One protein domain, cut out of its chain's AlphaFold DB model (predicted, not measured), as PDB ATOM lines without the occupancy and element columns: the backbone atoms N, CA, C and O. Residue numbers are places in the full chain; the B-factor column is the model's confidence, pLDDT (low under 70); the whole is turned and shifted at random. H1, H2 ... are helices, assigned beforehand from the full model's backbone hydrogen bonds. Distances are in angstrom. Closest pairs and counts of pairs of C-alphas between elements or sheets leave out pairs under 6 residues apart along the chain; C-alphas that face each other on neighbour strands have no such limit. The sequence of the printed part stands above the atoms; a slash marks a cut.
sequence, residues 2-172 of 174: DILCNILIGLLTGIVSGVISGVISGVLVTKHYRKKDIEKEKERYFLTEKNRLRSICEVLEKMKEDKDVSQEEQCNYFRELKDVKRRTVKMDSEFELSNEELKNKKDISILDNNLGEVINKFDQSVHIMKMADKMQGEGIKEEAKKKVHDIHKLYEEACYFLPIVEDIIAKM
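This is residues 2 to 172 of the 174 residues of an uncharacterized protein of Coprococcus sp. AM27-12LB (UniProt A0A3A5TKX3). A very long helix, H1, sticks out at one end with residues 2 to 34, like a handle, and its far end is built into a slender bundle with H2, H3 and H6. H5 packs into the same bundle, touching H1, H2 and H3, while the short H4 folds back on the end of H3 at the far tip. The printed part has 171 residues with six named helices, in the order H1 to H6, and no named strand; the class is all helix. The whole is extended, with a radius of gyration of the C-alphas of 29.1 A, and the C-alphas span 112 by 35 by 22 A, the free part of H1 adding much of the length.

H1, residues 2 to 65, is the longest helix, and its residues 2 to 34 stand free. H2, residues 71 to 85, touches residues 52 to 63 of H1 alone; the two form a helical hairpin at a shallow tilt of 9 degrees, opposite ways, and their closest C-alphas, those of Ile 56 and Leu 81, are 6.2 A apart. H6, residues 162 to 171, touches H1 with residues 50 to 61 of H1 alone, at a shallow tilt of 25 degrees, opposite ways; the closest C-alphas are those of Leu 60 and Leu 162, 5.7 A apart. H5, residues 151 to 159, touches residues 60 to 64 of H1 alone at a steep tilt of 47 degrees, opposite ways, closest at the C-alphas of Leu 60 and Cys 159, 5.7 A apart. H5 and H6 meet only through their link. H3, residues 99 to 133, is the hub and touches four other helices, while H1 and H3 are near each other. H2 and H3 form a helical hairpin, opposite ways at a shallow tilt of 34.6 degrees, only just short of steep; the closest C-alphas, those of Phe 78 and Ile 119, are 6.5 A apart. H3 touches H5 at a shallow tilt of 13 degrees, opposite ways, closest at the C-alphas of Phe 122 and Ile 151, 6.3 A apart. H3 touches H6 at a shallow tilt of 22 degrees, opposite ways, with the C-alphas of Asn 104 and Ile 168 closest at 6.8 A. H1, H2, H3 and H6 make an up and down bundle, each helix running against the one before it in the chain. H2 and H5 touch at a steep tilt of 42 degrees, the same way, closest at the C-alphas of Gln 74 and Tyr 155, 6.8 A apart. H4, residues 138 to 145, forms a helical hairpin with H3, touching its residues 128 to 133 alone, with the C-alphas of Ala 132 and Lys 141 closest at 4.9 A. H4 is apart from H1, H2, H5 and H6, and H2 is apart from H6. In H1, H2, H3, H4, H5 and H6 every O i to N i+4 pair is within hydrogen-bond range.

H1 begins at C-alpha 2, at (202.089, 168.714, 175.216), and ends at C-alpha 65, at (118.719, 171.425, 133.456), 93.3 A from first to last C-alpha. H3, residues 99 to 133, measures 51.3 A, and H2, residues 71 to 85, 20.8 A. H6, residues 162 to 171, measures 14.6 A and ends at C-alpha 171, at (142.228, 164.510, 136.072). H5, residues 151 to 159, and H4, residues 138 to 145, are shorter.

The two C-alphas farthest apart are those of Asp 2 and Glu 138, at 112.4 A. Without residues 2 to 34 the body has 138 residues and spans 67 by 29 by 20 A. The printed part has no cut. The link from H2 to H3, residues 86 to 98, is long, and the other links are tight. The mean pLDDT of the printed part is 84.3, and residues 2 to 32, in H1, are under 70.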
ATOM      1  N   ASP A   2     202.918 169.329 176.263       58.41
ATOM      2  CA  ASP A   2     202.089 168.714 175.216       58.41
ATOM      3  C   ASP A   2     200.618 168.501 175.606       58.41
ATOM      4  O   ASP A   2     199.739 168.493 174.749       58.41
ATOM      5  N   ILE A   3     200.317 168.399 176.904       56.62
ATOM      6  CA  ILE A   3     198.946 168.165 177.392       56.62
ATOM      7  C   ILE A   3     198.057 169.401 177.175       56.62
ATOM      8  O   ILE A   3     196.919 169.270 176.731       56.62
ATOM      9  N   LEU A   4     198.583 170.606 177.422       54.28
ATOM     10  CA  LEU A   4     197.839 171.857 177.227       54.28
ATOM     11  C   LEU A   4     197.563 172.137 175.741       54.28
ATOM     12  O   LEU A   4     196.457 172.560 175.412       54.28
ATOM     13  N   CYS A   5     198.505 171.833 174.842       53.94
ATOM     14  CA  CYS A   5     198.287 171.962 173.398       53.94
ATOM     15  C   CYS A   5     197.217 170.987 172.884       53.94
ATOM     16  O   CYS A   5     196.354 171.391 172.109       53.94
ATOM     17  N   ASN A   6     197.213 169.737 173.353       51.38
ATOM     18  CA  ASN A   6     196.218 168.746 172.930       51.38
ATOM     19  C   ASN A   6     194.798 169.082 173.413       51.38
ATOM     20  O   ASN A   6     193.838 168.885 172.668       51.38
ATOM     21  N   ILE A   7     194.651 169.652 174.617       58.09
ATOM     22  CA  ILE A   7     193.353 170.137 175.120       58.09
ATOM     23  C   ILE A   7     192.871 171.343 174.301       58.09
ATOM     24  O   ILE A   7     191.702 171.392 173.923       58.09
ATOM     25  N   LEU A   8     193.761 172.285 173.969       52.59
ATOM     26  CA  LEU A   8     193.414 173.463 173.168       52.59
ATOM     27  C   LEU A   8     192.975 173.077 171.743       52.59
ATOM     28  O   LEU A   8     191.980 173.596 171.238       52.59
ATOM     29  N   ILE A   9     193.680 172.126 171.120       59.34
ATOM     30  CA  ILE A   9     193.352 171.590 169.791       59.34
ATOM     31  C   ILE A   9     192.027 170.818 169.832       59.34
ATOM     32  O   ILE A   9     191.192 171.002 168.946       59.34
ATOM     33  N   GLY A  10     191.788 170.008 170.869       53.22
ATOM     34  CA  GLY A  10     190.525 169.286 171.062       53.22
ATOM     35  C   GLY A  10     189.318 170.214 171.248       53.22
ATOM     36  O   GLY A  10     188.254 169.975 170.679       53.22
ATOM     37  N   LEU A  11     189.487 171.319 171.979       53.81
ATOM     38  CA  LEU A  11     188.421 172.298 172.207       53.81
ATOM     39  C   LEU A  11     188.107 173.105 170.937       53.81
ATOM     40  O   LEU A  11     186.943 173.288 170.588       53.81
ATOM     41  N   LEU A  12     189.141 173.533 170.204       49.03
ATOM     42  CA  LEU A  12     188.991 174.244 168.928       49.03
ATOM     43  C   LEU A  12     188.358 173.356 167.851       49.03
ATOM     44  O   LEU A  12     187.439 173.792 167.163       49.03
ATOM     45  N   THR A  13     188.785 172.098 167.728       55.28
ATOM     46  CA  THR A  13     188.203 171.152 166.759       55.28
ATOM     47  C   THR A  13     186.772 170.751 167.125       55.28
ATOM     48  O   THR A  13     185.927 170.646 166.235       55.28
ATOM     49  N   GLY A  14     186.454 170.606 168.416       49.34
ATOM     50  CA  GLY A  14     185.093 170.347 168.898       49.34
ATOM     51  C   GLY A  14     184.126 171.510 168.645       49.34
ATOM     52  O   GLY A  14     183.018 171.293 168.165       49.34
ATOM     53  N   ILE A  15     184.557 172.753 168.887       54.47
ATOM     54  CA  ILE A  15     183.741 173.948 168.622       54.47
ATOM     55  C   ILE A  15     183.559 174.153 167.116       54.47
ATOM     56  O   ILE A  15     182.442 174.371 166.658       54.47
ATOM     57  N   VAL A  16     184.628 174.044 166.324       53.22
ATOM     58  CA  VAL A  16     184.556 174.266 164.872       53.22
ATOM     59  C   VAL A  16     183.727 173.174 164.188       53.22
ATOM     60  O   VAL A  16     182.864 173.496 163.374       53.22
ATOM     61  N   SER A  17     183.902 171.898 164.551       54.50
ATOM     62  CA  SER A  17     183.075 170.812 164.000       54.50
ATOM     63  C   SER A  17     181.620 170.885 164.473       54.50
ATOM     64  O   SER A  17     180.715 170.701 163.662       54.50
ATOM     65  N   GLY A  18     181.375 171.234 165.741       48.78
ATOM     66  CA  GLY A  18     180.031 171.388 166.300       48.78
ATOM     67  C   GLY A  18     179.258 172.566 165.706       48.78
ATOM     68  O   GLY A  18     178.079 172.424 165.390       48.78
ATOM     69  N   VAL A  19     179.913 173.708 165.477       55.25
ATOM     70  CA  VAL A  19     179.292 174.886 164.847       55.25
ATOM     71  C   VAL A  19     179.028 174.633 163.366       55.25
ATOM     72  O   VAL A  19     177.927 174.904 162.899       55.25
ATOM     73  N   ILE A  20     179.979 174.059 162.623       55.84
ATOM     74  CA  ILE A  20     179.780 173.759 161.196       55.84
ATOM     75  C   ILE A  20     178.693 172.690 161.021       55.84
ATOM     76  O   ILE A  20     177.778 172.875 160.221       55.84
ATOM     77  N   SER A  21     178.726 171.614 161.813       56.66
ATOM     78  CA  SER A  21     177.690 170.574 161.796       56.66
ATOM     79  C   SER A  21     176.329 171.113 162.242       56.66
ATOM     80  O   SER A  21     175.312 170.762 161.648       56.66
ATOM     81  N   GLY A  22     176.284 171.979 163.257       48.97
ATOM     82  CA  GLY A  22     175.056 172.593 163.759       48.97
ATOM     83  C   GLY A  22     174.436 173.583 162.773       48.97
ATOM     84  O   GLY A  22     173.225 173.562 162.570       48.97
ATOM     85  N   VAL A  23     175.250 174.398 162.097       59.38
ATOM     86  CA  VAL A  23     174.790 175.329 161.055       59.38
ATOM     87  C   VAL A  23     174.325 174.563 159.818       59.38
ATOM     88  O   VAL A  23     173.245 174.847 159.314       59.38
ATOM     89  N   ILE A  24     175.069 173.555 159.354       58.62
ATOM     90  CA  ILE A  24     174.664 172.734 158.201       58.62
ATOM     91  C   ILE A  24     173.390 171.949 158.520       58.62
ATOM     92  O   ILE A  24     172.458 171.959 157.717       58.62
ATOM     93  N   SER A  25     173.307 171.330 159.702       60.91
ATOM     94  CA  SER A  25     172.100 170.634 160.157       60.91
ATOM     95  C   SER A  25     170.926 171.601 160.312       60.91
ATOM     96  O   SER A  25     169.824 171.282 159.884       60.91
ATOM     97  N   GLY A  26     171.139 172.796 160.864       56.53
ATOM     98  CA  GLY A  26     170.105 173.825 160.994       56.53
ATOM     99  C   GLY A  26     169.603 174.333 159.641       56.53
ATOM    100  O   GLY A  26     168.395 174.437 159.431       56.53
ATOM    101  N   VAL A  27     170.503 174.579 158.685       61.28
ATOM    102  CA  VAL A  27     170.161 174.973 157.308       61.28
ATOM    103  C   VAL A  27     169.417 173.849 156.580       61.28
ATOM    104  O   VAL A  27     168.446 174.109 155.877       61.28
ATOM    105  N   LEU A  28     169.815 172.589 156.771       58.28
ATOM    106  CA  LEU A  28     169.117 171.432 156.205       58.28
ATOM    107  C   LEU A  28     167.715 171.267 156.788       58.28
ATOM    108  O   LEU A  28     166.761 171.098 156.034       58.28
ATOM    109  N   VAL A  29     167.587 171.349 158.111       60.22
ATOM    110  CA  VAL A  29     166.314 171.211 158.824       60.22
ATOM    111  C   VAL A  29     165.360 172.344 158.440       60.22
ATOM    112  O   VAL A  29     164.218 172.083 158.072       60.22
ATOM    113  N   THR A  30     165.828 173.595 158.424       67.50
ATOM    114  CA  THR A  30     165.014 174.748 157.995       67.50
ATOM    115  C   THR A  30     164.610 174.656 156.524       67.50
ATOM    116  O   THR A  30     163.448 174.888 156.196       67.50
ATOM    117  N   LYS A  31     165.519 174.239 155.631       69.56
ATOM    118  CA  LYS A  31     165.202 174.000 154.214       69.56
ATOM    119  C   LYS A  31     164.213 172.847 154.030       69.56
ATOM    120  O   LYS A  31     163.361 172.924 153.152       69.56
ATOM    121  N   HIS A  32     164.302 171.798 154.844       68.88
ATOM    122  CA  HIS A  32     163.373 170.669 154.811       68.88
ATOM    123  C   HIS A  32     161.966 171.074 155.272       68.88
ATOM    124  O   HIS A  32     161.001 170.778 154.573       68.88
ATOM    125  N   TYR A  33     161.840 171.804 156.386       71.12
ATOM    126  CA  TYR A  33     160.542 172.319 156.836       71.12
ATOM    127  C   TYR A  33     159.932 173.290 155.824       71.12
ATOM    128  O   TYR A  33     158.766 173.135 155.483       71.12
ATOM    129  N   ARG A  34     160.736 174.191 155.239       77.12
ATOM    130  CA  ARG A  34     160.272 175.079 154.163       77.12
ATOM    131  C   ARG A  34     159.741 174.299 152.960       77.12
ATOM    132  O   ARG A  34     158.677 174.626 152.456       77.12
ATOM    133  N   LYS A  35     160.444 173.249 152.517       77.75
ATOM    134  CA  LYS A  35     159.961 172.387 151.423       77.75
ATOM    135  C   LYS A  35     158.625 171.723 151.759       77.75
ATOM    136  O   LYS A  35     157.725 171.733 150.931       77.75
ATOM    137  N   LYS A  36     158.482 171.200 152.979       78.31
ATOM    138  CA  LYS A  36     157.239 170.566 153.438       78.31
ATOM    139  C   LYS A  36     156.073 171.556 153.536       78.31
ATOM    140  O   LYS A  36     154.934 171.188 153.266       78.31
ATOM    141  N   ASP A  37     156.344 172.796 153.931       82.75
ATOM    142  CA  ASP A  37     155.329 173.849 153.977       82.75
ATOM    143  C   ASP A  37     154.891 174.255 152.562       82.75
ATOM    144  O   ASP A  37     153.690 174.344 152.313       82.75
ATOM    145  N   ILE A  38     155.835 174.367 151.618       86.25
ATOM    146  CA  ILE A  38     155.555 174.617 150.194       86.25
ATOM    147  C   ILE A  38     154.707 173.490 149.587       86.25
ATOM    148  O   ILE A  38     153.736 173.767 148.889       86.25
ATOM    149  N   GLU A  39     155.025 172.221 149.866       87.25
ATOM    150  CA  GLU A  39     154.230 171.077 149.388       87.25
ATOM    151  C   GLU A  39     152.781 171.148 149.889       87.25
ATOM    152  O   GLU A  39     151.846 171.044 149.095       87.25
ATOM    153  N   LYS A  40     152.574 171.431 151.181       87.38
ATOM    154  CA  LYS A  40     151.228 171.615 151.750       87.38
ATOM    155  C   LYS A  40     150.489 172.816 151.164       87.38
ATOM    156  O   LYS A  40     149.267 172.797 151.028       87.38
ATOM    157  N   GLU A  41     151.190 173.911 150.884       88.31
ATOM    158  CA  GLU A  41     150.603 175.075 150.216       88.31
ATOM    159  C   GLU A  41     150.209 174.763 148.775       88.31
ATOM    160  O   GLU A  41     149.123 175.164 148.353       88.31
ATOM    161  N   LYS A  42     151.019 173.974 148.063       90.38
ATOM    162  CA  LYS A  42     150.712 173.476 146.721       90.38
ATOM    163  C   LYS A  42     149.471 172.578 146.716       90.38
ATOM    164  O   LYS A  42     148.569 172.801 145.911       90.38
ATOM    165  N   GLU A  43     149.376 171.623 147.640       90.44
ATOM    166  CA  GLU A  43     148.180 170.779 147.804       90.44
ATOM    167  C   GLU A  43     146.929 171.632 148.063       90.44
ATOM    168  O   GLU A  43     145.910 171.492 147.385       90.44
ATOM    169  N   ARG A  44     147.011 172.596 148.994       89.31
ATOM    170  CA  ARG A  44     145.900 173.522 149.281       89.31
ATOM    171  C   ARG A  44     145.512 174.370 148.077       89.31
ATOM    172  O   ARG A  44     144.322 174.629 147.882       89.31
ATOM    173  N   TYR A  45     146.487 174.807 147.284       91.12
ATOM    174  CA  TYR A  45     146.247 175.544 146.051       91.12
ATOM    175  C   TYR A  45     145.414 174.709 145.075       91.12
ATOM    176  O   TYR A  45     144.329 175.141 144.680       91.12
ATOM    177  N   PHE A  46     145.862 173.493 144.748       91.75
ATOM    178  CA  PHE A  46     145.135 172.626 143.821       91.75
ATOM    179  C   PHE A  46     143.763 172.212 144.360       91.75
ATOM    180  O   PHE A  46     142.814 172.120 143.583       91.75
ATOM    181  N   LEU A  47     143.616 172.041 145.678       92.50
ATOM    182  CA  LEU A  47     142.330 171.696 146.288       92.50
ATOM    183  C   LEU A  47     141.342 172.857 146.159       92.50
ATOM    184  O   LEU A  47     140.171 172.661 145.834       92.50
ATOM    185  N   THR A  48     141.825 174.080 146.382       92.69
ATOM    186  CA  THR A  48     141.024 175.295 146.212       92.69
ATOM    187  C   THR A  48     140.608 175.470 144.755       92.69
ATOM    188  O   THR A  48     139.447 175.771 144.481       92.69
ATOM    189  N   GLU A  49     141.519 175.213 143.817       93.12
ATOM    190  CA  GLU A  49     141.238 175.315 142.389       93.12
ATOM    191  C   GLU A  49     140.230 174.248 141.929       93.12
ATOM    192  O   GLU A  49     139.264 174.566 141.238       93.12
ATOM    193  N   LYS A  50     140.368 173.004 142.405       94.75
ATOM    194  CA  LYS A  50     139.403 171.920 142.163       94.75
ATOM    195  C   LYS A  50     138.015 172.269 142.703       94.75
ATOM    196  O   LYS A  50     137.015 172.035 142.030       94.75
ATOM    197  N   ASN A  51     137.937 172.870 143.889       94.69
ATOM    198  CA  ASN A  51     136.667 173.323 144.461       94.69
ATOM    199  C   ASN A  51     136.059 174.494 143.676       94.69
ATOM    200  O   ASN A  51     134.848 174.514 143.473       94.69
ATOM    201  N   ARG A  52     136.874 175.429 143.169       96.00
ATOM    202  CA  ARG A  52     136.401 176.482 142.255       96.00
ATOM    203  C   ARG A  52     135.783 175.878 140.995       96.00
ATOM    204  O   ARG A  52     134.692 176.287 140.608       96.00
ATOM    205  N   LEU A  53     136.453 174.902 140.379       96.75
ATOM    206  CA  LEU A  53     135.935 174.204 139.200       96.75
ATOM    207  C   LEU A  53     134.635 173.458 139.503       96.75
ATOM    208  O   LEU A  53     133.718 173.521 138.694       96.75
ATOM    209  N   ARG A  54     134.509 172.817 140.673       97.00
ATOM    210  CA  ARG A  54     133.240 172.207 141.108       97.00
ATOM    211  C   ARG A  54     132.115 173.229 141.187       97.00
ATOM    212  O   ARG A  54     131.053 172.980 140.643       97.00
ATOM    213  N   SER A  55     132.363 174.405 141.761       97.50
ATOM    214  CA  SER A  55     131.360 175.473 141.763       97.50
ATOM    215  C   SER A  55     131.014 175.965 140.352       97.50
ATOM    216  O   SER A  55     129.873 176.332 140.113       97.50
ATOM    217  N   ILE A  56     131.955 175.970 139.398       97.56
ATOM    218  CA  ILE A  56     131.629 176.252 137.986       97.56
ATOM    219  C   ILE A  56     130.733 175.140 137.426       97.56
ATOM    220  O   ILE A  56     129.724 175.441 136.796       97.56
ATOM    221  N   CYS A  57     131.084 173.878 137.682       97.50
ATOM    222  CA  CYS A  57     130.324 172.696 137.276       97.50
ATOM    223  C   CYS A  57     128.873 172.772 137.769       97.50
ATOM    224  O   CYS A  57     127.963 172.711 136.955       97.50
ATOM    225  N   GLU A  58     128.663 173.041 139.061       97.50
ATOM    226  CA  GLU A  58     127.336 173.175 139.680       97.50
ATOM    227  C   GLU A  58     126.467 174.240 138.995       97.50
ATOM    228  O   GLU A  58     125.265 174.054 138.820       97.50
ATOM    229  N   VAL A  59     127.051 175.374 138.596       97.69
ATOM    230  CA  VAL A  59     126.300 176.417 137.878       97.69
ATOM    231  C   VAL A  59     125.950 175.960 136.464       97.69
ATOM    232  O   VAL A  59     124.823 176.156 136.019       97.69
ATOM    233  N   LEU A  60     126.891 175.324 135.762       97.50
ATOM    234  CA  LEU A  60     126.673 174.812 134.408       97.50
ATOM    235  C   LEU A  60     125.667 173.649 134.368       97.50
ATOM    236  O   LEU A  60     124.925 173.523 133.396       97.50
ATOM    237  N   GLU A  61     125.614 172.821 135.411       97.06
ATOM    238  CA  GLU A  61     124.603 171.773 135.591       97.06
ATOM    239  C   GLU A  61     123.206 172.380 135.689       97.06
ATOM    240  O   GLU A  61     122.344 172.032 134.880       97.06
ATOM    241  N   LYS A  62     123.016 173.361 136.585       95.94
ATOM    242  CA  LYS A  62     121.746 174.095 136.696       95.94
ATOM    243  C   LYS A  62     121.345 174.700 135.355       95.94
ATOM    244  O   LYS A  62     120.217 174.517 134.919       95.94
ATOM    245  N   MET A  63     122.284 175.342 134.650       95.56
ATOM    246  CA  MET A  63     122.003 175.923 133.333       95.56
ATOM    247  C   MET A  63     121.536 174.884 132.303       95.56
ATOM    248  O   MET A  63     120.682 175.149 131.462       95.56
ATOM    249  N   LYS A  64     122.103 173.679 132.346       93.50
ATOM    250  CA  LYS A  64     121.758 172.604 131.414       93.50
ATOM    251  C   LYS A  64     120.402 171.966 131.725       93.50
ATOM    252  O   LYS A  64     119.731 171.501 130.797       93.50
ATOM    253  N   GLU A  65     120.031 171.895 133.000       92.50
ATOM    254  CA  GLU A  65     118.719 171.425 133.456       92.50
ATOM    255  C   GLU A  65     117.613 172.432 133.088       92.50
ATOM    256  O   GLU A  65     116.553 172.041 132.594       92.50
ATOM    257  N   ASP A  66     117.918 173.726 133.194       91.38
ATOM    258  CA  ASP A  66     116.990 174.848 133.048       91.38
ATOM    259  C   ASP A  66     116.953 175.443 131.620       91.38
ATOM    260  O   ASP A  66     117.126 176.640 131.400       91.38
ATOM    261  N   LYS A  67     116.692 174.616 130.602       77.50
ATOM    262  CA  LYS A  67     116.823 175.019 129.181       77.50
ATOM    263  C   LYS A  67     115.946 176.199 128.739       77.50
ATOM    264  O   LYS A  67     116.384 176.990 127.911       77.50
ATOM    265  N   ASP A  68     114.740 176.330 129.292       83.19
ATOM    266  CA  ASP A  68     113.727 177.311 128.859       83.19
ATOM    267  C   ASP A  68     113.478 178.421 129.898       83.19
ATOM    268  O   ASP A  68     112.359 178.916 130.061       83.19
ATOM    269  N   VAL A  69     114.511 178.821 130.644       88.81
ATOM    270  CA  VAL A  69     114.377 179.897 131.637       88.81
ATOM    271  C   VAL A  69     114.341 181.293 131.025       88.81
ATOM    272  O   VAL A  69     114.855 181.560 129.934       88.81
ATOM    273  N   SER A  70     113.742 182.221 131.775       90.12
ATOM    274  CA  SER A  70     113.660 183.634 131.409       90.12
ATOM    275  C   SER A  70     115.051 184.254 131.214       90.12
ATOM    276  O   SER A  70     116.034 183.837 131.826       90.12
ATOM    277  N   GLN A  71     115.142 185.317 130.408       87.25
ATOM    278  CA  GLN A  71     116.401 186.055 130.227       87.25
ATOM    279  C   GLN A  71     116.967 186.614 131.544       87.25
ATOM    280  O   GLN A  71     118.181 186.767 131.674       87.25
ATOM    281  N   GLU A  72     116.106 186.932 132.516       90.50
ATOM    282  CA  GLU A  72     116.533 187.368 133.847       90.50
ATOM    283  C   GLU A  72     117.294 186.259 134.573       90.50
ATOM    284  O   GLU A  72     118.372 186.506 135.113       90.50
ATOM    285  N   GLU A  73     116.790 185.029 134.503       93.25
ATOM    286  CA  GLU A  73     117.441 183.887 135.131       93.25
ATOM    287  C   GLU A  73     118.729 183.493 134.400       93.25
ATOM    288  O   GLU A  73     119.757 183.263 135.036       93.25
ATOM    289  N   GLN A  74     118.745 183.568 133.063       93.19
ATOM    290  CA  GLN A  74     119.988 183.444 132.289       93.19
ATOM    291  C   GLN A  74     121.036 184.471 132.761       93.19
ATOM    292  O   GLN A  74     122.202 184.131 132.959       93.19
ATOM    293  N   CYS A  75     120.634 185.722 133.025       93.06
ATOM    294  CA  CYS A  75     121.534 186.739 133.576       93.06
ATOM    295  C   CYS A  75     122.031 186.408 134.991       93.06
ATOM    296  O   CYS A  75     123.159 186.779 135.332       93.06
ATOM    297  N   ASN A  76     121.211 185.762 135.822       95.88
ATOM    298  CA  ASN A  76     121.607 185.341 137.164       95.88
ATOM    299  C   ASN A  76     122.676 184.245 137.094       95.88
ATOM    300  O   ASN A  76     123.722 184.398 137.726       95.88
ATOM    301  N   TYR A  77     122.492 183.238 136.236       96.75
ATOM    302  CA  TYR A  77     123.494 182.195 136.007       96.75
ATOM    303  C   TYR A  77     124.833 182.751 135.516       96.75
ATOM    304  O   TYR A  77     125.887 182.429 136.066       96.75
ATOM    305  N   PHE A  78     124.820 183.661 134.539       96.62
ATOM    306  CA  PHE A  78     126.053 184.295 134.058       96.62
ATOM    307  C   PHE A  78     126.746 185.153 135.122       96.62
ATOM    308  O   PHE A  78     127.980 185.215 135.158       96.62
ATOM    309  N   ARG A  79     125.983 185.797 136.014       95.56
ATOM    310  CA  ARG A  79     126.545 186.518 137.164       95.56
ATOM    311  C   ARG A  79     127.241 185.552 138.120       95.56
ATOM    312  O   ARG A  79     128.377 185.814 138.505       95.56
ATOM    313  N   GLU A  80     126.599 184.433 138.442       97.12
ATOM    314  CA  GLU A  80     127.168 183.398 139.307       97.12
ATOM    315  C   GLU A  80     128.442 182.793 138.695       97.12
ATOM    316  O   GLU A  80     129.484 182.776 139.355       97.12
ATOM    317  N   LEU A  81     128.420 182.421 137.406       96.25
ATOM    318  CA  LEU A  81     129.603 181.944 136.675       96.25
ATOM    319  C   LEU A  81     130.760 182.939 136.749       96.25
ATOM    320  O   LEU A  81     131.897 182.567 137.045       96.25
ATOM    321  N   LYS A  82     130.482 184.220 136.495       95.62
ATOM    322  CA  LYS A  82     131.482 185.287 136.545       95.62
ATOM    323  C   LYS A  82     132.083 185.438 137.940       95.62
ATOM    324  O   LYS A  82     133.298 185.611 138.063       95.62
ATOM    325  N   ASP A  83     131.255 185.365 138.975       94.69
ATOM    326  CA  ASP A  83     131.692 185.505 140.360       94.69
ATOM    327  C   ASP A  83     132.520 184.306 140.822       94.69
ATOM    328  O   ASP A  83     133.558 184.506 141.453       94.69
ATOM    329  N   VAL A  84     132.130 183.076 140.474       93.38
ATOM    330  CA  VAL A  84     132.916 181.870 140.773       93.38
ATOM    331  C   VAL A  84     134.238 181.885 140.007       93.38
ATOM    332  O   VAL A  84     135.298 181.679 140.601       93.38
ATOM    333  N   LYS A  85     134.207 182.210 138.709       92.56
ATOM    334  CA  LYS A  85     135.405 182.282 137.866       92.56
ATOM    335  C   LYS A  85     136.458 183.227 138.447       92.56
ATOM    336  O   LYS A  85     137.639 182.901 138.432       92.56
ATOM    337  N   ARG A  86     136.048 184.380 138.988       90.12
ATOM    338  CA  ARG A  86     136.945 185.386 139.591       90.12
ATOM    339  C   ARG A  86     137.679 184.912 140.848       90.12
ATOM    340  O   ARG A  86     138.632 185.573 141.247       90.12
ATOM    341  N   ARG A  87     137.268 183.797 141.460       88.12
ATOM    342  CA  ARG A  87     137.884 183.237 142.678       88.12
ATOM    343  C   ARG A  87     139.176 182.455 142.411       88.12
ATOM    344  O   ARG A  87     139.661 181.796 143.323       88.12
ATOM    345  N   THR A  88     139.728 182.499 141.195       80.44
ATOM    346  CA  THR A  88     141.027 181.888 140.871       80.44
ATOM    347  C   THR A  88     142.101 182.351 141.852       80.44
ATOM    348  O   THR A  88     142.274 183.551 142.090       80.44
ATOM    349  N   VAL A  89     142.856 181.399 142.395       77.06
ATOM    350  CA  VAL A  89     143.958 181.691 143.316       77.06
ATOM    351  C   VAL A  89     145.244 181.907 142.518       77.06
ATOM    352  O   VAL A  89     145.480 181.268 141.492       77.06
ATOM    353  N   LYS A  90     146.102 182.827 142.972       81.38
ATOM    354  CA  LYS A  90     147.439 182.986 142.387       81.38
ATOM    355  C   LYS A  90     148.329 181.839 142.851       81.38
ATOM    356  O   LYS A  90     148.450 181.594 144.045       81.38
ATOM    357  N   MET A  91     148.947 181.166 141.892       83.25
ATOM    358  CA  MET A  91     149.920 180.112 142.151       83.25
ATOM    359  C   MET A  91     151.234 180.720 142.648       83.25
ATOM    360  O   MET A  91     151.692 181.713 142.072       83.25
ATOM    361  N   ASP A  92     151.846 180.118 143.666       79.38
ATOM    362  CA  ASP A  92     153.181 180.516 144.103       79.38
ATOM    363  C   ASP A  92     154.228 180.105 143.054       79.38
ATOM    364  O   ASP A  92     154.164 179.020 142.467       79.38
ATOM    365  N   SER A  93     155.194 180.985 142.799       82.12
ATOM    366  CA  SER A  93     156.333 180.705 141.924       82.12
ATOM    367  C   SER A  93     157.292 179.653 142.487       82.12
ATOM    368  O   SER A  93     158.053 179.078 141.715       82.12
ATOM    369  N   GLU A  94     157.271 179.403 143.802       84.12
ATOM    370  CA  GLU A  94     158.101 178.386 144.465       84.12
ATOM    371  C   GLU A  94     157.565 176.952 144.278       84.12
ATOM    372  O   GLU A  94     158.250 175.995 144.637       84.12
ATOM    373  N   PHE A  95     156.369 176.769 143.703       88.38
ATOM    374  CA  PHE A  95     155.800 175.439 143.480       88.38
ATOM    375  C   PHE A  95     156.529 174.685 142.364       88.38
ATOM    376  O   PHE A  95     156.446 175.034 141.184       88.38
ATOM    377  N   GLU A  96     157.173 173.577 142.726       88.88
ATOM    378  CA  GLU A  96     157.644 172.580 141.768       88.88
ATOM    379  C   GLU A  96     156.452 171.723 141.302       88.88
ATOM    380  O   GLU A  96     155.839 170.984 142.084       88.88
ATOM    381  N   LEU A  97     156.097 171.866 140.021       89.88
ATOM    382  CA  LEU A  97     154.985 171.156 139.390       89.88
ATOM    383  C   LEU A  97     155.479 169.955 138.582       89.88
ATOM    384  O   LEU A  97     156.415 170.057 137.789       89.88
ATOM    385  N   SER A  98     154.788 168.834 138.732       91.56
ATOM    386  CA  SER A  98     154.872 167.682 137.845       91.56
ATOM    387  C   SER A  98     154.316 168.002 136.450       91.56
ATOM    388  O   SER A  98     153.602 168.985 136.234       91.56
ATOM    389  N   ASN A  99     154.606 167.132 135.481       92.88
ATOM    390  CA  ASN A  99     154.073 167.261 134.120       92.88
ATOM    391  C   ASN A  99     152.537 167.218 134.082       92.88
ATOM    392  O   ASN A  99     151.921 167.885 133.250       92.88
ATOM    393  N   GLU A 100     151.921 166.447 134.977       91.75
ATOM    394  CA  GLU A 100     150.467 166.338 135.095       91.75
ATOM    395  C   GLU A 100     149.854 167.614 135.678       91.75
ATOM    396  O   GLU A 100     148.941 168.182 135.081       91.75
ATOM    397  N   GLU A 101     150.428 168.156 136.756       91.88
ATOM    398  CA  GLU A 101     150.017 169.445 137.333       91.88
ATOM    399  C   GLU A 101     150.161 170.601 136.324       91.88
ATOM    400  O   GLU A 101     149.289 171.470 136.233       91.88
ATOM    401  N   LEU A 102     151.227 170.604 135.513       92.50
ATOM    402  CA  LEU A 102     151.419 171.580 134.434       92.50
ATOM    403  C   LEU A 102     150.349 171.463 133.345       92.50
ATOM    404  O   LEU A 102     149.869 172.483 132.840       92.50
ATOM    405  N   LYS A 103     149.975 170.235 132.979       93.44
ATOM    406  CA  LYS A 103     148.905 169.980 132.014       93.44
ATOM    407  C   LYS A 103     147.559 170.452 132.560       93.44
ATOM    408  O   LYS A 103     146.902 171.245 131.893       93.44
ATOM    409  N   ASN A 104     147.217 170.077 133.793       91.56
ATOM    410  CA  ASN A 104     145.989 170.511 134.462       91.56
ATOM    411  C   ASN A 104     145.906 172.041 134.526       91.56
ATOM    412  O   ASN A 104     144.897 172.628 134.147       91.56
ATOM    413  N   LYS A 105     147.001 172.718 134.896       91.81
ATOM    414  CA  LYS A 105     147.074 174.187 134.890       91.81
ATOM    415  C   LYS A 105     146.806 174.785 133.506       91.81
ATOM    416  O   LYS A 105     146.128 175.808 133.394       91.81
ATOM    417  N   LYS A 106     147.355 174.181 132.448       93.75
ATOM    418  CA  LYS A 106     147.131 174.634 131.071       93.75
ATOM    419  C   LYS A 106     145.668 174.463 130.665       93.75
ATOM    420  O   LYS A 106     145.095 175.404 130.121       93.75
ATOM    421  N   ASP A 107     145.074 173.314 130.963       95.06
ATOM    422  CA  ASP A 107     143.678 173.012 130.635       95.06
ATOM    423  C   ASP A 107     142.721 173.967 131.376       95.06
ATOM    424  O   ASP A 107     141.834 174.554 130.755       95.06
ATOM    425  N   ILE A 108     142.983 174.250 132.660       94.38
ATOM    426  CA  ILE A 108     142.256 175.262 133.450       94.38
ATOM    427  C   ILE A 108     142.383 176.652 132.824       94.38
ATOM    428  O   ILE A 108     141.390 177.362 132.683       94.38
ATOM    429  N   SER A 109     143.587 177.052 132.405       94.56
ATOM    430  CA  SER A 109     143.785 178.357 131.768       94.56
ATOM    431  C   SER A 109     143.033 178.479 130.442       94.56
ATOM    432  O   SER A 109     142.537 179.561 130.128       94.56
ATOM    433  N   ILE A 110     142.966 177.406 129.649       96.19
ATOM    434  CA  ILE A 110     142.208 177.382 128.393       96.19
ATOM    435  C   ILE A 110     140.710 177.501 128.688       96.19
ATOM    436  O   ILE A 110     140.043 178.341 128.083       96.19
ATOM    437  N   LEU A 111     140.201 176.727 129.653       96.12
ATOM    438  CA  LEU A 111     138.819 176.820 130.125       96.12
ATOM    439  C   LEU A 111     138.478 178.249 130.565       96.12
ATOM    440  O   LEU A 111     137.500 178.821 130.090       96.12
ATOM    441  N   ASP A 112     139.295 178.846 131.435       95.06
ATOM    442  CA  ASP A 112     139.059 180.190 131.966       95.06
ATOM    443  C   ASP A 112     139.045 181.262 130.870       95.06
ATOM    444  O   ASP A 112     138.286 182.229 130.970       95.06
ATOM    445  N   ASN A 113     139.875 181.125 129.838       96.38
ATOM    446  CA  ASN A 113     139.884 182.062 128.719       96.38
ATOM    447  C   ASN A 113     138.614 181.920 127.877       96.38
ATOM    448  O   ASN A 113     137.923 182.913 127.647       96.38
ATOM    449  N   ASN A 114     138.274 180.693 127.484       97.38
ATOM    450  CA  ASN A 114     137.136 180.426 126.608       97.38
ATOM    451  C   ASN A 114     135.801 180.750 127.298       97.38
ATOM    452  O   ASN A 114     134.975 181.471 126.743       97.38
ATOM    453  N   LEU A 115     135.611 180.303 128.544       96.44
ATOM    454  CA  LEU A 115     134.424 180.640 129.332       96.44
ATOM    455  C   LEU A 115     134.352 182.151 129.599       96.44
ATOM    456  O   LEU A 115     133.279 182.752 129.556       96.44
ATOM    457  N   GLY A 116     135.502 182.791 129.837       96.56
ATOM    458  CA  GLY A 116     135.593 184.241 129.985       96.56
ATOM    459  C   GLY A 116     135.144 185.004 128.739       96.56
ATOM    460  O   GLY A 116     134.474 186.027 128.865       96.56
ATOM    461  N   GLU A 117     135.469 184.511 127.546       97.19
ATOM    462  CA  GLU A 117     135.024 185.105 126.285       97.19
ATOM    463  C   GLU A 117     133.496 185.065 126.149       97.19
ATOM    464  O   GLU A 117     132.887 186.090 125.834       97.19
ATOM    465  N   VAL A 118     132.871 183.924 126.455       97.19
ATOM    466  CA  VAL A 118     131.406 183.769 126.406       97.19
ATOM    467  C   VAL A 118     130.719 184.681 127.425       97.19
ATOM    468  O   VAL A 118     129.794 185.410 127.065       97.19
ATOM    469  N   ILE A 119     131.221 184.738 128.664       96.44
ATOM    470  CA  ILE A 119     130.716 185.661 129.697       96.44
ATOM    471  C   ILE A 119     130.822 187.121 129.237       96.44
ATOM    472  O   ILE A 119     129.884 187.896 129.409       96.44
ATOM    473  N   ASN A 120     131.938 187.510 128.615       95.62
ATOM    474  CA  ASN A 120     132.125 188.877 128.134       95.62
ATOM    475  C   ASN A 120     131.162 189.225 126.988       95.62
ATOM    476  O   ASN A 120     130.584 190.313 126.996       95.62
ATOM    477  N   LYS A 121     130.954 188.315 126.026       95.50
ATOM    478  CA  LYS A 121     129.962 188.491 124.949       95.50
ATOM    479  C   LYS A 121     128.546 188.621 125.511       95.50
ATOM    480  O   LYS A 121     127.767 189.446 125.026       95.50
ATOM    481  N   PHE A 122     128.225 187.851 126.551       94.56
ATOM    482  CA  PHE A 122     126.939 187.924 127.243       94.56
ATOM    483  C   PHE A 122     126.749 189.279 127.930       94.56
ATOM    484  O   PHE A 122     125.758 189.964 127.682       94.56
ATOM    485  N   ASP A 123     127.731 189.723 128.716       93.31
ATOM    486  CA  ASP A 123     127.699 191.024 129.391       93.31
ATOM    487  C   ASP A 123     127.535 192.185 128.397       93.31
ATOM    488  O   ASP A 123     126.739 193.099 128.626       93.31
ATOM    489  N   GLN A 124     128.259 192.145 127.272       92.38
ATOM    490  CA  GLN A 124     128.131 193.130 126.192       92.38
ATOM    491  C   GLN A 124     126.719 193.135 125.599       92.38
ATOM    492  O   GLN A 124     126.130 194.200 125.412       92.38
ATOM    493  N   SER A 125     126.153 191.953 125.361       91.50
ATOM    494  CA  SER A 125     124.813 191.775 124.796       91.50
ATOM    495  C   SER A 125     123.730 192.334 125.716       91.50
ATOM    496  O   SER A 125     122.916 193.162 125.298       91.50
ATOM    497  N   VAL A 126     123.789 191.989 127.005       90.50
ATOM    498  CA  VAL A 126     122.900 192.535 128.039       90.50
ATOM    499  C   VAL A 126     123.055 194.051 128.157       90.50
ATOM    500  O   VAL A 126     122.067 194.772 128.328       90.50
ATOM    501  N   HIS A 127     124.283 194.566 128.068       89.94
ATOM    502  CA  HIS A 127     124.526 196.000 128.149       89.94
ATOM    503  C   HIS A 127     123.894 196.762 126.979       89.94
ATOM    504  O   HIS A 127     123.198 197.756 127.213       89.94
ATOM    505  N   ILE A 128     124.091 196.278 125.748       87.94
ATOM    506  CA  ILE A 128     123.521 196.876 124.536       87.94
ATOM    507  C   ILE A 128     121.992 196.831 124.590       87.94
ATOM    508  O   ILE A 128     121.363 197.850 124.316       87.94
ATOM    509  N   MET A 129     121.382 195.717 125.021       86.62
ATOM    510  CA  MET A 129     119.922 195.637 125.194       86.62
ATOM    511  C   MET A 129     119.400 196.685 126.180       86.62
ATOM    512  O   MET A 129     118.501 197.456 125.847       86.62
ATOM    513  N   LYS A 130     120.027 196.797 127.358       87.06
ATOM    514  CA  LYS A 130     119.656 197.802 128.369       87.06
ATOM    515  C   LYS A 130     119.826 199.238 127.874       87.06
ATOM    516  O   LYS A 130     119.104 200.125 128.327       87.06
ATOM    517  N   MET A 131     120.804 199.496 127.006       87.62
ATOM    518  CA  MET A 131     120.976 200.802 126.367       87.62
ATOM    519  C   MET A 131     119.892 201.054 125.319       87.62
ATOM    520  O   MET A 131     119.287 202.122 125.342       87.62
ATOM    521  N   ALA A 132     119.612 200.076 124.454       86.06
ATOM    522  CA  ALA A 132     118.593 200.169 123.415       86.06
ATOM    523  C   ALA A 132     117.211 200.477 124.005       86.06
ATOM    524  O   ALA A 132     116.519 201.373 123.529       86.06
ATOM    525  N   ASP A 133     116.830 199.820 125.102       84.06
ATOM    526  CA  ASP A 133     115.524 200.050 125.729       84.06
ATOM    527  C   ASP A 133     115.344 201.492 126.241       84.06
ATOM    528  O   ASP A 133     114.221 202.005 126.255       84.06
ATOM    529  N   LYS A 134     116.449 202.180 126.567       87.75
ATOM    530  CA  LYS A 134     116.480 203.579 127.029       87.75
ATOM    531  C   LYS A 134     116.525 204.616 125.900       87.75
ATOM    532  O   LYS A 134     116.387 205.804 126.181       87.75
ATOM    533  N   MET A 135     116.736 204.210 124.646       87.06
ATOM    534  CA  MET A 135     116.802 205.140 123.511       87.06
ATOM    535  C   MET A 135     115.414 205.690 123.142       87.06
ATOM    536  O   MET A 135     114.393 205.044 123.373       87.06
ATOM    537  N   GLN A 136     115.363 206.885 122.549       79.69
ATOM    538  CA  GLN A 136     114.139 207.439 121.958       79.69
ATOM    539  C   GLN A 136     114.110 207.124 120.454       79.69
ATOM    540  O   GLN A 136     115.103 207.340 119.765       79.69
ATOM    541  N   GLY A 137     112.977 206.620 119.953       81.06
ATOM    542  CA  GLY A 137     112.785 206.245 118.545       81.06
ATOM    543  C   GLY A 137     112.912 204.739 118.284       81.06
ATOM    544  O   GLY A 137     113.983 204.159 118.446       81.06
ATOM    545  N   GLU A 138     111.819 204.109 117.843       80.38
ATOM    546  CA  GLU A 138     111.725 202.659 117.588       80.38
ATOM    547  C   GLU A 138     112.768 202.142 116.590       80.38
ATOM    548  O   GLU A 138     113.400 201.121 116.843       80.38
ATOM    549  N   GLY A 139     113.031 202.881 115.505       78.38
ATOM    550  CA  GLY A 139     114.024 202.473 114.505       78.38
ATOM    551  C   GLY A 139     115.444 202.345 115.070       78.38
ATOM    552  O   GLY A 139     116.163 201.408 114.731       78.38
ATOM    553  N   ILE A 140     115.826 203.233 115.994       77.12
ATOM    554  CA  ILE A 140     117.149 203.215 116.639       77.12
ATOM    555  C   ILE A 140     117.246 202.037 117.622       77.12
ATOM    556  O   ILE A 140     118.291 201.388 117.704       77.12
ATOM    557  N   LYS A 141     116.152 201.719 118.331       83.25
ATOM    558  CA  LYS A 141     116.084 200.553 119.228       83.25
ATOM    559  C   LYS A 141     116.282 199.248 118.469       83.25
ATOM    560  O   LYS A 141     117.103 198.430 118.879       83.25
ATOM    561  N   GLU A 142     115.557 199.072 117.368       81.00
ATOM    562  CA  GLU A 142     115.639 197.864 116.542       81.00
ATOM    563  C   GLU A 142     117.034 197.683 115.940       81.00
ATOM    564  O   GLU A 142     117.592 196.586 115.946       81.00
ATOM    565  N   GLU A 143     117.661 198.765 115.481       80.94
ATOM    566  CA  GLU A 143     119.012 198.700 114.928       80.94
ATOM    567  C   GLU A 143     120.088 198.408 115.985       80.94
ATOM    568  O   GLU A 143     121.049 197.685 115.711       80.94
ATOM    569  N   ALA A 144     119.917 198.901 117.214       77.50
ATOM    570  CA  ALA A 144     120.779 198.539 118.334       77.50
ATOM    571  C   ALA A 144     120.601 197.063 118.738       77.50
ATOM    572  O   ALA A 144     121.595 196.371 118.959       77.50
ATOM    573  N   LYS A 145     119.361 196.556 118.767       80.06
ATOM    574  CA  LYS A 145     119.054 195.153 119.101       80.06
ATOM    575  C   LYS A 145     119.606 194.164 118.072       80.06
ATOM    576  O   LYS A 145     120.075 193.103 118.461       80.06
ATOM    577  N   LYS A 146     119.680 194.530 116.786       80.25
ATOM    578  CA  LYS A 146     120.324 193.701 115.742       80.25
ATOM    579  C   LYS A 146     121.821 193.448 115.959       80.25
ATOM    580  O   LYS A 146     122.363 192.519 115.371       80.25
ATOM    581  N   LYS A 147     122.502 194.280 116.756       76.00
ATOM    582  CA  LYS A 147     123.944 194.154 117.050       76.00
ATOM    583  C   LYS A 147     124.237 193.270 118.267       76.00
ATOM    584  O   LYS A 147     125.402 193.047 118.582       76.00
ATOM    585  N   VAL A 148     123.201 192.813 118.965       80.19
ATOM    586  CA  VAL A 148     123.293 191.992 120.174       80.19
ATOM    587  C   VAL A 148     123.553 190.537 119.776       80.19
ATOM    588  O   VAL A 148     122.914 190.031 118.853       80.19
ATOM    589  N   HIS A 149     124.480 189.852 120.453       76.44
ATOM    590  CA  HIS A 149     124.574 188.401 120.302       76.44
ATOM    591  C   HIS A 149     123.353 187.759 120.949       76.44
ATOM    592  O   HIS A 149     122.932 188.180 122.024       76.44
ATOM    593  N   ASP A 150     122.805 186.729 120.313       85.19
ATOM    594  CA  ASP A 150     121.670 185.997 120.864       85.19
ATOM    595  C   ASP A 150     122.015 185.471 122.270       85.19
ATOM    596  O   ASP A 150     122.877 184.606 122.440       85.19
ATOM    597  N   ILE A 151     121.371 186.064 123.281       87.31
ATOM    598  CA  ILE A 151     121.602 185.786 124.703       87.31
ATOM    599  C   ILE A 151     121.339 184.311 124.999       87.31
ATOM    600  O   ILE A 151     122.118 183.685 125.717       87.31
ATOM    601  N   HIS A 152     120.289 183.749 124.402       88.94
ATOM    602  CA  HIS A 152     119.948 182.350 124.595       88.94
ATOM    603  C   HIS A 152     120.984 181.441 123.930       88.94
ATOM    604  O   HIS A 152     121.438 180.475 124.531       88.94
ATOM    605  N   LYS A 153     121.478 181.811 122.745       91.62
ATOM    606  CA  LYS A 153     122.582 181.079 122.111       91.62
ATOM    607  C   LYS A 153     123.861 181.097 122.953       91.62
ATOM    608  O   LYS A 153     124.546 180.085 123.037       91.62
ATOM    609  N   LEU A 154     124.197 182.227 123.580       94.06
ATOM    610  CA  LEU A 154     125.348 182.311 124.489       94.06
ATOM    611  C   LEU A 154     125.147 181.454 125.746       94.06
ATOM    612  O   LEU A 154     126.104 180.884 126.263       94.06
ATOM    613  N   TYR A 155     123.908 181.347 126.223       93.25
ATOM    614  CA  TYR A 155     123.534 180.457 127.316       93.25
ATOM    615  C   TYR A 155     123.721 178.978 126.954       93.25
ATOM    616  O   TYR A 155     124.369 178.240 127.696       93.25
ATOM    617  N   GLU A 156     123.252 178.557 125.779       92.75
ATOM    618  CA  GLU A 156     123.525 177.216 125.249       92.75
ATOM    619  C   GLU A 156     125.031 176.983 125.045       92.75
ATOM    620  O   GLU A 156     125.545 175.912 125.369       92.75
ATOM    621  N   GLU A 157     125.755 177.996 124.559       95.12
ATOM    622  CA  GLU A 157     127.205 177.934 124.365       95.12
ATOM    623  C   GLU A 157     127.941 177.687 125.689       95.12
ATOM    624  O   GLU A 157     128.842 176.849 125.752       95.12
ATOM    625  N   ALA A 158     127.515 178.356 126.766       95.69
ATOM    626  CA  ALA A 158     128.054 178.143 128.104       95.69
ATOM    627  C   ALA A 158     127.844 176.693 128.592       95.69
ATOM    628  O   ALA A 158     128.740 176.107 129.200       95.69
ATOM    629  N   CYS A 159     126.709 176.069 128.268       94.94
ATOM    630  CA  CYS A 159     126.418 174.690 128.672       94.94
ATOM    631  C   CYS A 159     127.395 173.660 128.070       94.94
ATOM    632  O   CYS A 159     127.612 172.601 128.666       94.94
ATOM    633  N   TYR A 160     128.038 173.953 126.931       95.50
ATOM    634  CA  TYR A 160     129.051 173.063 126.345       95.50
ATOM    635  C   TYR A 160     130.343 172.977 127.163       95.50
ATOM    636  O   TYR A 160     131.126 172.047 126.960       95.50
ATOM    637  N   PHE A 161     130.572 173.894 128.109       97.38
ATOM    638  CA  PHE A 161     131.733 173.817 128.994       97.38
ATOM    639  C   PHE A 161     131.582 172.762 130.087       97.38
ATOM    640  O   PHE A 161     132.605 172.310 130.592       97.38
ATOM    641  N   LEU A 162     130.362 172.327 130.425       97.56
ATOM    642  CA  LEU A 162     130.127 171.353 131.497       97.56
ATOM    643  C   LEU A 162     131.010 170.093 131.374       97.56
ATOM    644  O   LEU A 162     131.823 169.868 132.270       97.56
ATOM    645  N   PRO A 163     130.965 169.329 130.261       97.31
ATOM    646  CA  PRO A 163     131.799 168.133 130.118       97.31
ATOM    647  C   PRO A 163     133.306 168.426 130.124       97.31
ATOM    648  O   PRO A 163     134.103 167.554 130.457       97.31
ATOM    649  N   ILE A 164     133.716 169.649 129.766       97.44
ATOM    650  CA  ILE A 164     135.123 170.070 129.810       97.44
ATOM    651  C   ILE A 164     135.560 170.259 131.267       97.44
ATOM    652  O   ILE A 164     136.641 169.817 131.651       97.44
ATOM    653  N   VAL A 165     134.723 170.901 132.085       96.88
ATOM    654  CA  VAL A 165     135.006 171.108 133.511       96.88
ATOM    655  C   VAL A 165     135.041 169.774 134.258       96.88
ATOM    656  O   VAL A 165     135.975 169.541 135.026       96.88
ATOM    657  N   GLU A 166     134.083 168.881 133.993       97.31
ATOM    658  CA  GLU A 166     134.030 167.531 134.574       97.31
ATOM    659  C   GLU A 166     135.313 166.734 134.286       97.31
ATOM    660  O   GLU A 166     135.921 166.167 135.197       97.31
ATOM    661  N   ASP A 167     135.765 166.740 133.028       97.06
ATOM    662  CA  ASP A 167     136.979 166.049 132.591       97.06
ATOM    663  C   ASP A 167     138.250 166.616 133.251       97.06
ATOM    664  O   ASP A 167     139.120 165.851 133.675       97.06
ATOM    665  N   ILE A 168     138.349 167.941 133.414       95.81
ATOM    666  CA  ILE A 168     139.468 168.565 134.137       95.81
ATOM    667  C   ILE A 168     139.451 168.142 135.610       95.81
ATOM    668  O   ILE A 168     140.482 167.716 136.130       95.81
ATOM    669  N   ILE A 169     138.298 168.210 136.285       96.00
ATOM    670  CA  ILE A 169     138.171 167.819 137.701       96.00
ATOM    671  C   ILE A 169     138.572 166.353 137.902       96.00
ATOM    672  O   ILE A 169     139.247 166.041 138.887       96.00
ATOM    673  N   ALA A 170     138.180 165.464 136.985       95.00
ATOM    674  CA  ALA A 170     138.498 164.039 137.048       95.00
ATOM    675  C   ALA A 170     140.007 163.748 136.932       95.00
ATOM    676  O   ALA A 170     140.479 162.760 137.489       95.00
ATOM    677  N   LYS A 171     140.764 164.612 136.244       93.06
ATOM    678  CA  LYS A 171     142.228 164.510 136.072       93.06
ATOM    679  C   LYS A 171     143.032 165.182 137.184       93.06
ATOM    680  O   LYS A 171     144.251 165.048 137.236       93.06
ATOM    681  N   MET A 172     142.383 165.952 138.053       90.75
ATOM    682  CA  MET A 172     143.048 166.580 139.190       90.75
ATOM    683  C   MET A 172     143.150 165.579 140.341       90.75
ATOM    684  O   MET A 172     142.212 165.458 141.136       90.75
TER     685      MET A 172